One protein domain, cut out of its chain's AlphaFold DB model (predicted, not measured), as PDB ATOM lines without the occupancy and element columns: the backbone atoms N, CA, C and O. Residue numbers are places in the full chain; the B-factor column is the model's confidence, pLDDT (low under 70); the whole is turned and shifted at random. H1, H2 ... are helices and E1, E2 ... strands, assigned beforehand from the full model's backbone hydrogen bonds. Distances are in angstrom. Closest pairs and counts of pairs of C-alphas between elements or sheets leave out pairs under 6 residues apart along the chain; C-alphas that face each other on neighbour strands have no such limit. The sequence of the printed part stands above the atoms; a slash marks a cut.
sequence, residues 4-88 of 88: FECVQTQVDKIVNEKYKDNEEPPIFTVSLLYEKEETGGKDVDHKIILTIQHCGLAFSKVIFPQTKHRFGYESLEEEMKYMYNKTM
ATOM      1  N   PHE A   4     -58.294   2.174 103.764       85.31
ATOM      2  CA  PHE A   4     -58.504   2.568 102.372       85.31
ATOM      3  C   PHE A   4     -57.172   2.787 101.637       85.31
ATOM      4  O   PHE A   4     -57.046   2.358 100.496       85.31
ATOM      5  N   GLU A   5     -56.162   3.370 102.295       90.19
ATOM      6  CA  GLU A   5     -54.822   3.578 101.724       90.19
ATOM      7  C   GLU A   5     -54.110   2.245 101.503       90.19
ATOM      8  O   GLU A   5     -53.488   2.028 100.461       90.19
ATOM      9  N   CYS A   6     -54.234   1.321 102.463       91.31
ATOM     10  CA  CYS A   6     -53.709  -0.036 102.336       91.31
ATOM     11  C   CYS A   6     -54.285  -0.733 101.100       91.31
ATOM     12  O   CYS A   6     -53.539  -1.320 100.318       91.31
ATOM     13  N   VAL A   7     -55.608  -0.665 100.922       91.81
ATOM     14  CA  VAL A   7     -56.289  -1.300  99.788       91.81
ATOM     15  C   VAL A   7     -55.932  -0.590  98.483       91.81
ATOM     16  O   VAL A   7     -55.585  -1.275  97.527       91.81
ATOM     17  N   GLN A   8     -55.919   0.747  98.449       95.25
ATOM     18  CA  GLN A   8     -55.513   1.513  97.263       95.25
ATOM     19  C   GLN A   8     -54.088   1.154  96.833       95.25
ATOM     20  O   GLN A   8     -53.857   0.889  95.663       95.25
ATOM     21  N   THR A   9     -53.157   1.016  97.780       96.38
ATOM     22  CA  THR A   9     -51.775   0.604  97.482       96.38
ATOM     23  C   THR A   9     -51.723  -0.767  96.798       96.38
ATOM     24  O   THR A   9     -50.924  -0.981  95.886       96.38
ATOM     25  N   GLN A  10     -52.566  -1.717  97.221       95.38
ATOM     26  CA  GLN A  10     -52.640  -3.029  96.569       95.38
ATOM     27  C   GLN A  10     -53.291  -2.948  95.187       95.38
ATOM     28  O   GLN A  10     -52.802  -3.585  94.256       95.38
ATOM     29  N   VAL A  11     -54.346  -2.145  95.037       95.75
ATOM     30  CA  VAL A  11     -54.977  -1.865  93.740       95.75
ATOM     31  C   VAL A  11     -53.949  -1.285  92.767       95.75
ATOM     32  O   VAL A  11     -53.761  -1.837  91.688       95.75
ATOM     33  N   ASP A  12     -53.224  -0.240  93.165       96.75
ATOM     34  CA  ASP A  12     -52.218   0.427  92.333       96.75
ATOM     35  C   ASP A  12     -51.102  -0.533  91.921       96.75
ATOM     36  O   ASP A  12     -50.641  -0.522  90.778       96.75
ATOM     37  N   LYS A  13     -50.675  -1.403  92.840       96.69
ATOM     38  CA  LYS A  13     -49.696  -2.446  92.538       96.69
ATOM     39  C   LYS A  13     -50.211  -3.393  91.454       96.69
ATOM     40  O   LYS A  13     -49.506  -3.620  90.474       96.69
ATOM     41  N   ILE A  14     -51.439  -3.895  91.591       96.00
ATOM     42  CA  ILE A  14     -52.060  -4.774  90.589       96.00
ATOM     43  C   ILE A  14     -52.184  -4.045  89.246       96.00
ATOM     44  O   ILE A  14     -51.891  -4.636  88.206       96.00
ATOM     45  N   VAL A  15     -52.564  -2.760  89.251       95.19
ATOM     46  CA  VAL A  15     -52.670  -1.970  88.019       95.19
ATOM     47  C   VAL A  15     -51.335  -1.880  87.292       95.19
ATOM     48  O   VAL A  15     -51.256  -2.193  86.103       95.19
ATOM     49  N   ASN A  16     -50.277  -1.539  88.024       95.31
ATOM     50  CA  ASN A  16     -48.929  -1.443  87.477       95.31
ATOM     51  C   ASN A  16     -48.370  -2.793  87.003       95.31
ATOM     52  O   ASN A  16     -47.580  -2.830  86.066       95.31
ATOM     53  N   GLU A  17     -48.751  -3.906  87.629       95.19
ATOM     54  CA  GLU A  17     -48.285  -5.238  87.229       95.19
ATOM     55  C   GLU A  17     -49.026  -5.778  85.999       95.19
ATOM     56  O   GLU A  17     -48.412  -6.457  85.175       95.19
ATOM     57  N   LYS A  18     -50.324  -5.479  85.858       93.31
ATOM     58  CA  LYS A  18     -51.197  -6.152  84.883       93.31
ATOM     59  C   LYS A  18     -51.705  -5.307  83.729       93.31
ATOM     60  O   LYS A  18     -52.000  -5.872  82.680       93.31
ATOM     61  N   TYR A  19     -51.852  -4.001  83.918       91.88
ATOM     62  CA  TYR A  19     -52.484  -3.125  82.929       91.88
ATOM     63  C   TYR A  19     -51.563  -2.003  82.437       91.88
ATOM     64  O   TYR A  19     -51.982  -1.203  81.608       91.88
ATOM     65  N   LYS A  20     -50.306  -1.944  82.901       90.06
ATOM     66  CA  LYS A  20     -49.333  -0.905  82.511       90.06
ATOM     67  C   LYS A  20     -49.065  -0.809  81.004       90.06
ATOM     68  O   LYS A  20     -48.678   0.253  80.534       90.06
ATOM     69  N   ASP A  21     -49.232  -1.915  80.279       91.50
ATOM     70  CA  ASP A  21     -48.916  -2.016  78.852       91.50
ATOM     71  C   ASP A  21     -50.160  -1.762  77.975       91.50
ATOM     72  O   ASP A  21     -50.077  -1.837  76.748       91.50
ATOM     73  N   ASN A  22     -51.315  -1.466  78.582       88.19
ATOM     74  CA  ASN A  22     -52.518  -1.079  77.853       88.19
ATOM     75  C   ASN A  22     -52.367   0.343  77.300       88.19
ATOM     76  O   ASN A  22     -51.884   1.232  77.998       88.19
ATOM     77  N   GLU A  23     -52.850   0.573  76.077       87.12
ATOM     78  CA  GLU A  23     -52.891   1.911  75.468       87.12
ATOM     79  C   GLU A  23     -53.715   2.892  76.319       87.12
ATOM     80  O   GLU A  23     -53.303   4.029  76.543       87.12
ATOM     81  N   GLU A  24     -54.827   2.406  76.876       87.75
ATOM     82  CA  GLU A  24     -55.629   3.100  77.880       87.75
ATOM     83  C   GLU A  24     -55.740   2.224  79.141       87.75
ATOM     84  O   GLU A  24     -56.573   1.319  79.208       87.75
ATOM     85  N   PRO A  25     -54.883   2.421  80.158       91.06
ATOM     86  CA  PRO A  25     -54.976   1.652  81.390       91.06
ATOM     87  C   PRO A  25     -56.227   2.054  82.194       91.06
ATOM     88  O   PRO A  25     -56.547   3.243  82.296       91.06
ATOM     89  N   PRO A  26     -56.941   1.092  82.806       94.31
ATOM     90  CA  PRO A  26     -58.062   1.390  83.682       94.31
ATOM     91  C   PRO A  26     -57.584   2.095  84.955       94.31
ATOM     92  O   PRO A  26     -56.572   1.725  85.554       94.31
ATOM     93  N   ILE A  27     -58.360   3.073  85.409       95.62
ATOM     94  CA  ILE A  27     -58.135   3.761  86.679       95.62
ATOM     95  C   ILE A  27     -59.024   3.107  87.726       95.62
ATOM     96  O   ILE A  27     -60.243   3.055  87.560       95.62
ATOM     97  N   PHE A  28     -58.418   2.624  88.808       96.50
ATOM     98  CA  PHE A  28     -59.148   2.069  89.938       96.50
ATOM     99  C   PHE A  28     -59.010   2.955  91.176       96.50
ATOM    100  O   PHE A  28     -57.901   3.289  91.590       96.50
ATOM    101  N   THR A  29     -60.140   3.275  91.801       96.25
ATOM    102  CA  THR A  29     -60.205   4.139  92.987       96.25
ATOM    103  C   THR A  29     -60.944   3.436  94.116       96.25
ATOM    104  O   THR A  29     -62.044   2.915  93.924       96.25
ATOM    105  N   VAL A  30     -60.361   3.459  95.310       94.94
ATOM    106  CA  VAL A  30     -60.955   2.946  96.544       94.94
ATOM    107  C   VAL A  30     -61.605   4.095  97.304       94.94
ATOM    108  O   VAL A  30     -60.978   5.111  97.588       94.94
ATOM    109  N   SER A  31     -62.878   3.937  97.649       92.38
ATOM    110  CA  SER A  31     -63.650   4.906  98.428       92.38
ATOM    111  C   SER A  31     -64.236   4.257  99.673       92.38
ATOM    112  O   SER A  31     -64.600   3.080  99.659       92.38
ATOM    113  N   LEU A  32     -64.370   5.038 100.745       88.56
ATOM    114  CA  LEU A  32     -65.078   4.616 101.946       88.56
ATOM    115  C   LEU A  32     -66.458   5.277 101.989       88.56
ATOM    116  O   LEU A  32     -66.572   6.502 101.991       88.56
ATOM    117  N   LEU A  33     -67.505   4.459 102.024       85.44
ATOM    118  CA  LEU A  33     -68.879   4.895 102.211       85.44
ATOM    119  C   LEU A  33     -69.263   4.724 103.681       85.44
ATOM    120  O   LEU A  33     -69.203   3.622 104.227       85.44
ATOM    121  N   TYR A  34     -69.671   5.830 104.293       78.19
ATOM    122  CA  TYR A  34     -70.225   5.874 105.640       78.19
ATOM    123  C   TYR A  34     -71.751   5.861 105.541       78.19
ATOM    124  O   TYR A  34     -72.336   6.827 105.046       78.19
ATOM    125  N   GLU A  35     -72.408   4.797 106.002       66.00
ATOM    126  CA  GLU A  35     -73.864   4.814 106.159       66.00
ATOM    127  C   GLU A  35     -74.189   5.490 107.500       66.00
ATOM    128  O   GLU A  35     -73.736   5.060 108.559       66.00
ATOM    129  N   LYS A  36     -74.891   6.630 107.459       60.28
ATOM    130  CA  LYS A  36     -75.282   7.357 108.676       60.28
ATOM    131  C   LYS A  36     -76.286   6.529 109.483       60.28
ATOM    132  O   LYS A  36     -77.265   6.048 108.919       60.28
ATOM    133  N   GLU A  37     -76.079   6.454 110.800       56.88
ATOM    134  CA  GLU A  37     -77.077   5.961 111.757       56.88
ATOM    135  C   GLU A  37     -78.374   6.783 111.637       56.88
ATOM    136  O   GLU A  37     -78.347   8.005 111.793       56.88
ATOM    137  N   GLU A  38     -79.521   6.127 111.432       53.38
ATOM    138  CA  GLU A  38     -80.820   6.775 111.664       53.38
ATOM    139  C   GLU A  38     -81.252   6.718 113.138       53.38
ATOM    140  O   GLU A  38     -82.120   7.489 113.531       53.38
ATOM    141  N   THR A  39     -80.669   5.878 114.000       50.12
ATOM    142  CA  THR A  39     -81.061   5.827 115.423       50.12
ATOM    143  C   THR A  39     -80.021   5.145 116.317       50.12
ATOM    144  O   THR A  39     -79.901   3.928 116.331       50.12
ATOM    145  N   GLY A  40     -79.348   5.940 117.151       47.75
ATOM    146  CA  GLY A  40     -78.935   5.547 118.500       47.75
ATOM    147  C   GLY A  40     -77.947   4.387 118.639       47.75
ATOM    148  O   GLY A  40     -78.326   3.325 119.125       47.75
ATOM    149  N   GLY A  41     -76.665   4.664 118.396       49.47
ATOM    150  CA  GLY A  41     -75.557   4.088 119.154       49.47
ATOM    151  C   GLY A  41     -75.378   2.584 118.995       49.47
ATOM    152  O   GLY A  41     -75.652   1.834 119.932       49.47
ATOM    153  N   LYS A  42     -74.858   2.165 117.841       52.34
ATOM    154  CA  LYS A  42     -74.136   0.900 117.633       52.34
ATOM    155  C   LYS A  42     -73.497   0.921 116.245       52.34
ATOM    156  O   LYS A  42     -74.217   1.057 115.269       52.34
ATOM    157  N   ASP A  43     -72.172   0.751 116.220       53.62
ATOM    158  CA  ASP A  43     -71.298   0.437 115.078       53.62
ATOM    159  C   ASP A  43     -71.716   1.030 113.717       53.62
ATOM    160  O   ASP A  43     -72.584   0.510 113.023       53.62
ATOM    161  N   VAL A  44     -71.038   2.106 113.298       57.19
ATOM    162  CA  VAL A  44     -71.204   2.696 111.962       57.19
ATOM    163  C   VAL A  44     -70.862   1.645 110.901       57.19
ATOM    164  O   VAL A  44     -69.723   1.183 110.821       57.19
ATOM    165  N   ASP A  45     -71.835   1.279 110.066       66.75
ATOM    166  CA  ASP A  45     -71.596   0.384 108.936       66.75
ATOM    167  C   ASP A  45     -70.772   1.127 107.868       66.75
ATOM    168  O   ASP A  45     -71.230   2.061 107.198       66.75
ATOM    169  N   HIS A  46     -69.514   0.711 107.721       74.44
ATOM    170  CA  HIS A  46     -68.593   1.226 106.713       74.44
ATOM    171  C   HIS A  46     -68.504   0.257 105.541       74.44
ATOM    172  O   HIS A  46     -68.268  -0.935 105.735       74.44
ATOM    173  N   LYS A  47     -68.617   0.771 104.313       86.06
ATOM    174  CA  LYS A  47     -68.417  -0.010 103.086       86.06
ATOM    175  C   LYS A  47     -67.210   0.512 102.319       86.06
ATOM    176  O   LYS A  47     -67.096   1.703 102.058       86.06
ATOM    177  N   ILE A  48     -66.324  -0.390 101.929       89.12
ATOM    178  CA  ILE A  48     -65.233  -0.141 100.994       89.12
ATOM    179  C   ILE A  48     -65.760  -0.401  99.586       89.12
ATOM    180  O   ILE A  48     -66.219  -1.502  99.262       89.12
ATOM    181  N   ILE A  49     -65.694   0.628  98.753       91.94
ATOM    182  CA  ILE A  49     -66.135   0.618  97.363       91.94
ATOM    183  C   ILE A  49     -64.903   0.686  96.472       91.94
ATOM    184  O   ILE A  49     -64.045   1.544  96.667       91.94
ATOM    185  N   LEU A  50     -64.840  -0.203  95.487       94.56
ATOM    186  CA  LEU A  50     -63.901  -0.129  94.381       94.56
ATOM    187  C   LEU A  50     -64.633   0.436  93.165       94.56
ATOM    188  O   LEU A  50     -65.719  -0.035  92.817       94.56
ATOM    189  N   THR A  51     -64.040   1.426  92.517       96.06
ATOM    190  CA  THR A  51     -64.539   2.024  91.278       96.06
ATOM    191  C   THR A  51     -63.512   1.821  90.182       96.06
ATOM    192  O   THR A  51     -62.335   2.058  90.419       96.06
ATOM    193  N   ILE A  52     -63.954   1.404  88.998       96.31
ATOM    194  CA  ILE A  52     -63.156   1.393  87.773       96.31
ATOM    195  C   ILE A  52     -63.637   2.500  86.838       96.31
ATOM    196  O   ILE A  52     -64.844   2.707  86.695       96.31
ATOM    197  N   GLN A  53     -62.696   3.167  86.179       95.50
ATOM    198  CA  GLN A  53     -62.936   4.032  85.035       95.50
ATOM    199  C   GLN A  53     -62.043   3.604  83.866       95.50
ATOM    200  O   GLN A  53     -60.826   3.512  84.011       95.50
ATOM    201  N   HIS A  54     -62.645   3.343  82.707       93.81
ATOM    202  CA  HIS A  54     -61.952   2.885  81.501       93.81
ATOM    203  C   HIS A  54     -62.754   3.292  80.256       93.81
ATOM    204  O   HIS A  54     -63.976   3.151  80.253       93.81
ATOM    205  N   CYS A  55     -62.098   3.856  79.235       88.75
ATOM    206  CA  CYS A  55     -62.719   4.328  77.984       88.75
ATOM    207  C   CYS A  55     -63.996   5.187  78.167       88.75
ATOM    208  O   CYS A  55     -64.968   5.065  77.425       88.75
ATOM    209  N   GLY A  56     -64.032   6.044  79.196       88.50
ATOM    210  CA  GLY A  56     -65.191   6.897  79.505       88.50
ATOM    211  C   GLY A  56     -66.361   6.196  80.216       88.50
ATOM    212  O   GLY A  56     -67.327   6.862  80.584       88.50
ATOM    213  N   LEU A  57     -66.273   4.886  80.462       91.50
ATOM    214  CA  LEU A  57     -67.209   4.133  81.294       91.50
ATOM    215  C   LEU A  57     -66.724   4.098  82.743       91.50
ATOM    216  O   LEU A  57     -65.525   4.023  83.006       91.50
ATOM    217  N   ALA A  58     -67.669   4.125  83.684       93.62
ATOM    218  CA  ALA A  58     -67.392   4.003  85.109       93.62
ATOM    219  C   ALA A  58     -68.304   2.956  85.754       93.62
ATOM    220  O   ALA A  58     -69.510   2.921  85.500       93.62
ATOM    221  N   PHE A  59     -67.733   2.115  86.612       93.50
ATOM    222  CA  PHE A  59     -68.462   1.080  87.339       93.50
ATOM    223  C   PHE A  59     -67.948   0.968  88.776       93.50
ATOM    224  O   PHE A  59     -66.743   0.950  89.009       93.50
ATOM    225  N   SER A  60     -68.860   0.865  89.743       93.69
ATOM    226  CA  SER A  60     -68.528   0.792  91.170       93.69
ATOM    227  C   SER A  60     -69.110  -0.465  91.803       93.69
ATOM    228  O   SER A  60     -70.252  -0.839  91.525       93.69
ATOM    229  N   LYS A  61     -68.345  -1.098  92.695       90.56
ATOM    230  CA  LYS A  61     -68.743  -2.305  93.425       90.56
ATOM    231  C   LYS A  61     -68.269  -2.242  94.876       90.56
ATOM    232  O   LYS A  61     -67.158  -1.813  95.162       90.56
ATOM    233  N   VAL A  62     -69.114  -2.695  95.804       89.19
ATOM    234  CA  VAL A  62     -68.725  -2.886  97.211       89.19
ATOM    235  C   VAL A  62     -67.847  -4.131  97.306       89.19
ATOM    236  O   VAL A  62     -68.300  -5.221  96.955       89.19
ATOM    237  N   ILE A  63     -66.618  -3.972  97.793       87.25
ATOM    238  CA  ILE A  63     -65.663  -5.074  97.981       87.25
ATOM    239  C   ILE A  63     -65.597  -5.546  99.440       87.25
ATOM    240  O   ILE A  63     -65.250  -6.696  99.697       87.25
ATOM    241  N   PHE A  64     -65.991  -4.702 100.398       81.06
ATOM    242  CA  PHE A  64     -66.078  -5.066 101.815       81.06
ATOM    243  C   PHE A  64     -67.034  -4.138 102.586       81.06
ATOM    244  O   PHE A  64     -67.118  -2.967 102.231       81.06
ATOM    245  N   PRO A  65     -67.698  -4.595 103.662       71.38
ATOM    246  CA  PRO A  65     -68.042  -5.985 103.943       71.38
ATOM    247  C   PRO A  65     -69.143  -6.463 102.981       71.38
ATOM    248  O   PRO A  65     -70.051  -5.711 102.621       71.38
ATOM    249  N   GLN A  66     -69.087  -7.729 102.554       65.88
ATOM    250  CA  GLN A  66     -70.188  -8.315 101.787       65.88
ATOM    251  C   GLN A  66     -71.347  -8.679 102.724       65.88
ATOM    252  O   GLN A  66     -71.243  -9.578 103.553       65.88
ATOM    253  N   THR A  67     -72.487  -8.005 102.567       63.19
ATOM    254  CA  THR A  67     -73.679  -8.237 103.405       63.19
ATOM    255  C   THR A  67     -74.437  -9.513 103.044       63.19
ATOM    256  O   THR A  67     -75.201 -10.029 103.855       63.19
ATOM    257  N   LYS A  68     -74.239 -10.038 101.828       58.97
ATOM    258  CA  LYS A  68     -75.003 -11.185 101.319       58.97
ATOM    259  C   LYS A  68     -74.339 -12.532 101.605       58.97
ATOM    260  O   LYS A  68     -75.066 -13.501 101.816       58.97
ATOM    261  N   HIS A  69     -73.006 -12.621 101.641       56.66
ATOM    262  CA  HIS A  69     -72.276 -13.892 101.746       56.66
ATOM    263  C   HIS A  69     -71.093 -13.792 102.730       56.66
ATOM    264  O   HIS A  69     -70.243 -12.917 102.604       56.66
ATOM    265  N   ARG A  70     -71.035 -14.698 103.725       54.88
ATOM    266  CA  ARG A  70     -69.916 -14.818 104.694       54.88
ATOM    267  C   ARG A  70     -68.736 -15.653 104.171       54.88
ATOM    268  O   ARG A  70     -67.648 -15.573 104.728       54.88
ATOM    269  N   PHE A  71     -68.956 -16.443 103.121       53.38
ATOM    270  CA  PHE A  71     -67.956 -17.231 102.396       53.38
ATOM    271  C   PHE A  71     -67.936 -16.743 100.942       53.38
ATOM    272  O   PHE A  71     -69.011 -16.529 100.386       53.38
ATOM    273  N   GLY A  72     -66.757 -16.586 100.330       58.38
ATOM    274  CA  GLY A  72     -66.650 -16.227  98.906       58.38
ATOM    275  C   GLY A  72     -66.090 -14.837  98.597       58.38
ATOM    276  O   GLY A  72     -66.485 -14.241  97.601       58.38
ATOM    277  N   TYR A  73     -65.168 -14.317  99.414       68.69
ATOM    278  CA  TYR A  73     -64.321 -13.221  98.940       68.69
ATOM    279  C   TYR A  73     -63.406 -13.763  97.838       68.69
ATOM    280  O   TYR A  73     -62.594 -14.658  98.086       68.69
ATOM    281  N   GLU A  74     -63.566 -13.244  96.624       75.75
ATOM    282  CA  GLU A  74     -62.579 -13.413  95.562       75.75
ATOM    283  C   GLU A  74     -61.335 -12.577  95.882       75.75
ATOM    284  O   GLU A  74     -61.363 -11.671  96.724       75.75
ATOM    285  N   SER A  75     -60.211 -12.894  95.237       88.38
ATOM    286  CA  SER A  75     -59.044 -12.027  95.343       88.38
ATOM    287  C   SER A  75     -59.381 -10.652  94.761       88.38
ATOM    288  O   SER A  75     -60.149 -10.533  93.805       88.38
ATOM    289  N   LEU A  76     -58.766  -9.606  95.314       90.12
ATOM    290  CA  LEU A  76     -58.892  -8.243  94.788       90.12
ATOM    291  C   LEU A  76     -58.576  -8.185  93.283       90.12
ATOM    292  O   LEU A  76     -59.215  -7.456  92.535       90.12
ATOM    293  N   GLU A  77     -57.623  -9.001  92.841       93.06
ATOM    294  CA  GLU A  77     -57.227  -9.138  91.444       93.06
ATOM    295  C   GLU A  77     -58.333  -9.716  90.545       93.06
ATOM    296  O   GLU A  77     -58.559  -9.184  89.457       93.06
ATOM    297  N   GLU A  78     -59.033 -10.773  90.972       92.12
ATOM    298  CA  GLU A  78     -60.154 -11.324  90.193       92.12
ATOM    299  C   GLU A  78     -61.344 -10.357  90.175       92.12
ATOM    300  O   GLU A  78     -61.955 -10.163  89.124       92.12
ATOM    301  N   GLU A  79     -61.598  -9.645  91.277       91.69
ATOM    302  CA  GLU A  79     -62.602  -8.575  91.317       91.69
ATOM    303  C   GLU A  79     -62.272  -7.436  90.340       91.69
ATOM    304  O   GLU A  79     -63.118  -7.016  89.547       91.69
ATOM    305  N   MET A  80     -61.020  -6.967  90.324       94.19
ATOM    306  CA  MET A  80     -60.558  -5.946  89.379       94.19
ATOM    307  C   MET A  80     -60.691  -6.413  87.927       94.19
ATOM    308  O   MET A  80     -61.186  -5.674  87.076       94.19
ATOM    309  N   LYS A  81     -60.311  -7.658  87.640       94.38
ATOM    310  CA  LYS A  81     -60.439  -8.259  86.309       94.38
ATOM    311  C   LYS A  81     -61.897  -8.383  85.873       94.38
ATOM    312  O   LYS A  81     -62.215  -8.068  84.729       94.38
ATOM    313  N   TYR A  82     -62.789  -8.791  86.773       92.94
ATOM    314  CA  TYR A  82     -64.228  -8.808  86.524       92.94
ATOM    315  C   TYR A  82     -64.755  -7.411  86.171       92.94
ATOM    316  O   TYR A  82     -65.498  -7.255  85.201       92.94
ATOM    317  N   MET A  83     -64.355  -6.393  86.937       94.12
ATOM    318  CA  MET A  83     -64.756  -5.005  86.707       94.12
ATOM    319  C   MET A  83     -64.231  -4.467  85.373       94.12
ATOM    320  O   MET A  83     -64.994  -3.857  84.630       94.12
ATOM    321  N   TYR A  84     -62.976  -4.757  85.035       93.56
ATOM    322  CA  TYR A  84     -62.367  -4.387  83.757       93.56
ATOM    323  C   TYR A  84     -63.079  -5.013  82.558       93.56
ATOM    324  O   TYR A  84     -63.434  -4.313  81.613       93.56
ATOM    325  N   ASN A  85     -63.381  -6.311  82.626       92.00
ATOM    326  CA  ASN A  85     -64.123  -7.003  81.570       92.00
ATOM    327  C   ASN A  85     -65.545  -6.455  81.380       92.00
ATOM    328  O   ASN A  85     -66.140  -6.669  80.331       92.00
ATOM    329  N   LYS A  86     -66.111  -5.775  82.386       89.19
ATOM    330  CA  LYS A  86     -67.406  -5.090  82.280       89.19
ATOM    331  C   LYS A  86     -67.330  -3.705  81.638       89.19
ATOM    332  O   LYS A  86     -68.375  -3.173  81.274       89.19
ATOM    333  N   THR A  87     -66.142  -3.113  81.572       87.06
ATOM    334  CA  THR A  87     -65.887  -1.796  80.963       87.06
ATOM    335  C   THR A  87     -65.204  -1.881  79.595       87.06
ATOM    336  O   THR A  87     -64.853  -0.846  79.032       87.06
ATOM    337  N   MET A  88     -64.970  -3.100  79.112       81.56
ATOM    338  CA  MET A  88     -64.602  -3.447  77.736       81.56
ATOM    339  C   MET A  88     -65.870  -3.657  76.910       81.56
ATOM    340  O   MET A  88     -65.885  -3.219  75.742       81.56
TER     341      MET A  88
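This is residues 4 to 88 of the 88 residues of an uncharacterized protein of Paenibacillus sophorae (UniProt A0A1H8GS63). What shape does the model have? A strongly twisted sheet of three strands has two helices over one face, H1 along E1 and H2 slantwise over E2, while its other face is bare. The tip of the link between E1 and E2, residues 38 to 43, sticks out at one end of the long axis. What is it made of? The printed part has 85 residues with two named helices and three named strands, in the order H1 E1 E2 E3 H2; the class is mixed, helices and strands, and the sheet, in the order E1 E2 E3, is antiparallel throughout. It is elongated, 50 by 27 by 23 A, and only just loose, close to compact, with a radius of gyration of the C-alphas of 14.6 A.

Where is the first element? H1 is residues 4 to 18, 20.9 A long, from C-alpha 4 at (-58.504, 2.568, 102.372). Where are the strands? E1 is residues 27 to 34, 22.6 A; E2 is residues 46 to 54, 26.1 A; E3 is residues 57 to 64, 22.5 A. Where is the last element? H2 is residues 76 to 86, 15.5 A, and ends with C-alpha 86 at (-67.406, -5.090, 82.280).

How do the strands pair? E1, E2 and E3 form a meander, each strand the antiparallel neighbour of the one before, with hairpins E1 and E2, and E2 and E3. Between E1 and E2, at 156 degrees, N 29 and O 51 are 2.9 A apart, within hydrogen-bond range; between E2 and E3, at 153 degrees, N 50 and O 61 are 2.8 A apart, also within range. How do the helices stand to the sheet? H1 is on the sheet at a height of 8.9 A, over E1 and along the strands at 18 degrees on the local plane; its closest C-alphas to E1 are those of Gln 8 and Val 30, 5.7 A. H2 is on the same face at a height of 8.7 A, over E2 and only just not over E3, on which 2 of its C-alphas fall; it runs slantwise to E2 at 44 degrees on the local plane, and the closest C-alphas are those of Ile 52 and Met 83, 6.7 A. How do the helices stand to each other? H1 with residues 11 to 14 alone only just touches H2, with 3 pairs of C-alphas within 8 A, the closest those of Ile 14 and Glu 77 at 6.8 A, at a steep tilt of 65 degrees, the same way. In H1 and H2 every O i to N i+4 pair is within hydrogen-bond range.

How far does it reach? The two C-alphas farthest apart are those of Glu 23 and Gly 40, 50.4 A. Which links are long? Those from E1 to E2 and from E3 to H2, and the printed part has no cut. Where is confidence low? The pLDDT is under 70 at residues 35 to 45 and 66 to 73, against a mean of 83.4 of the printed part.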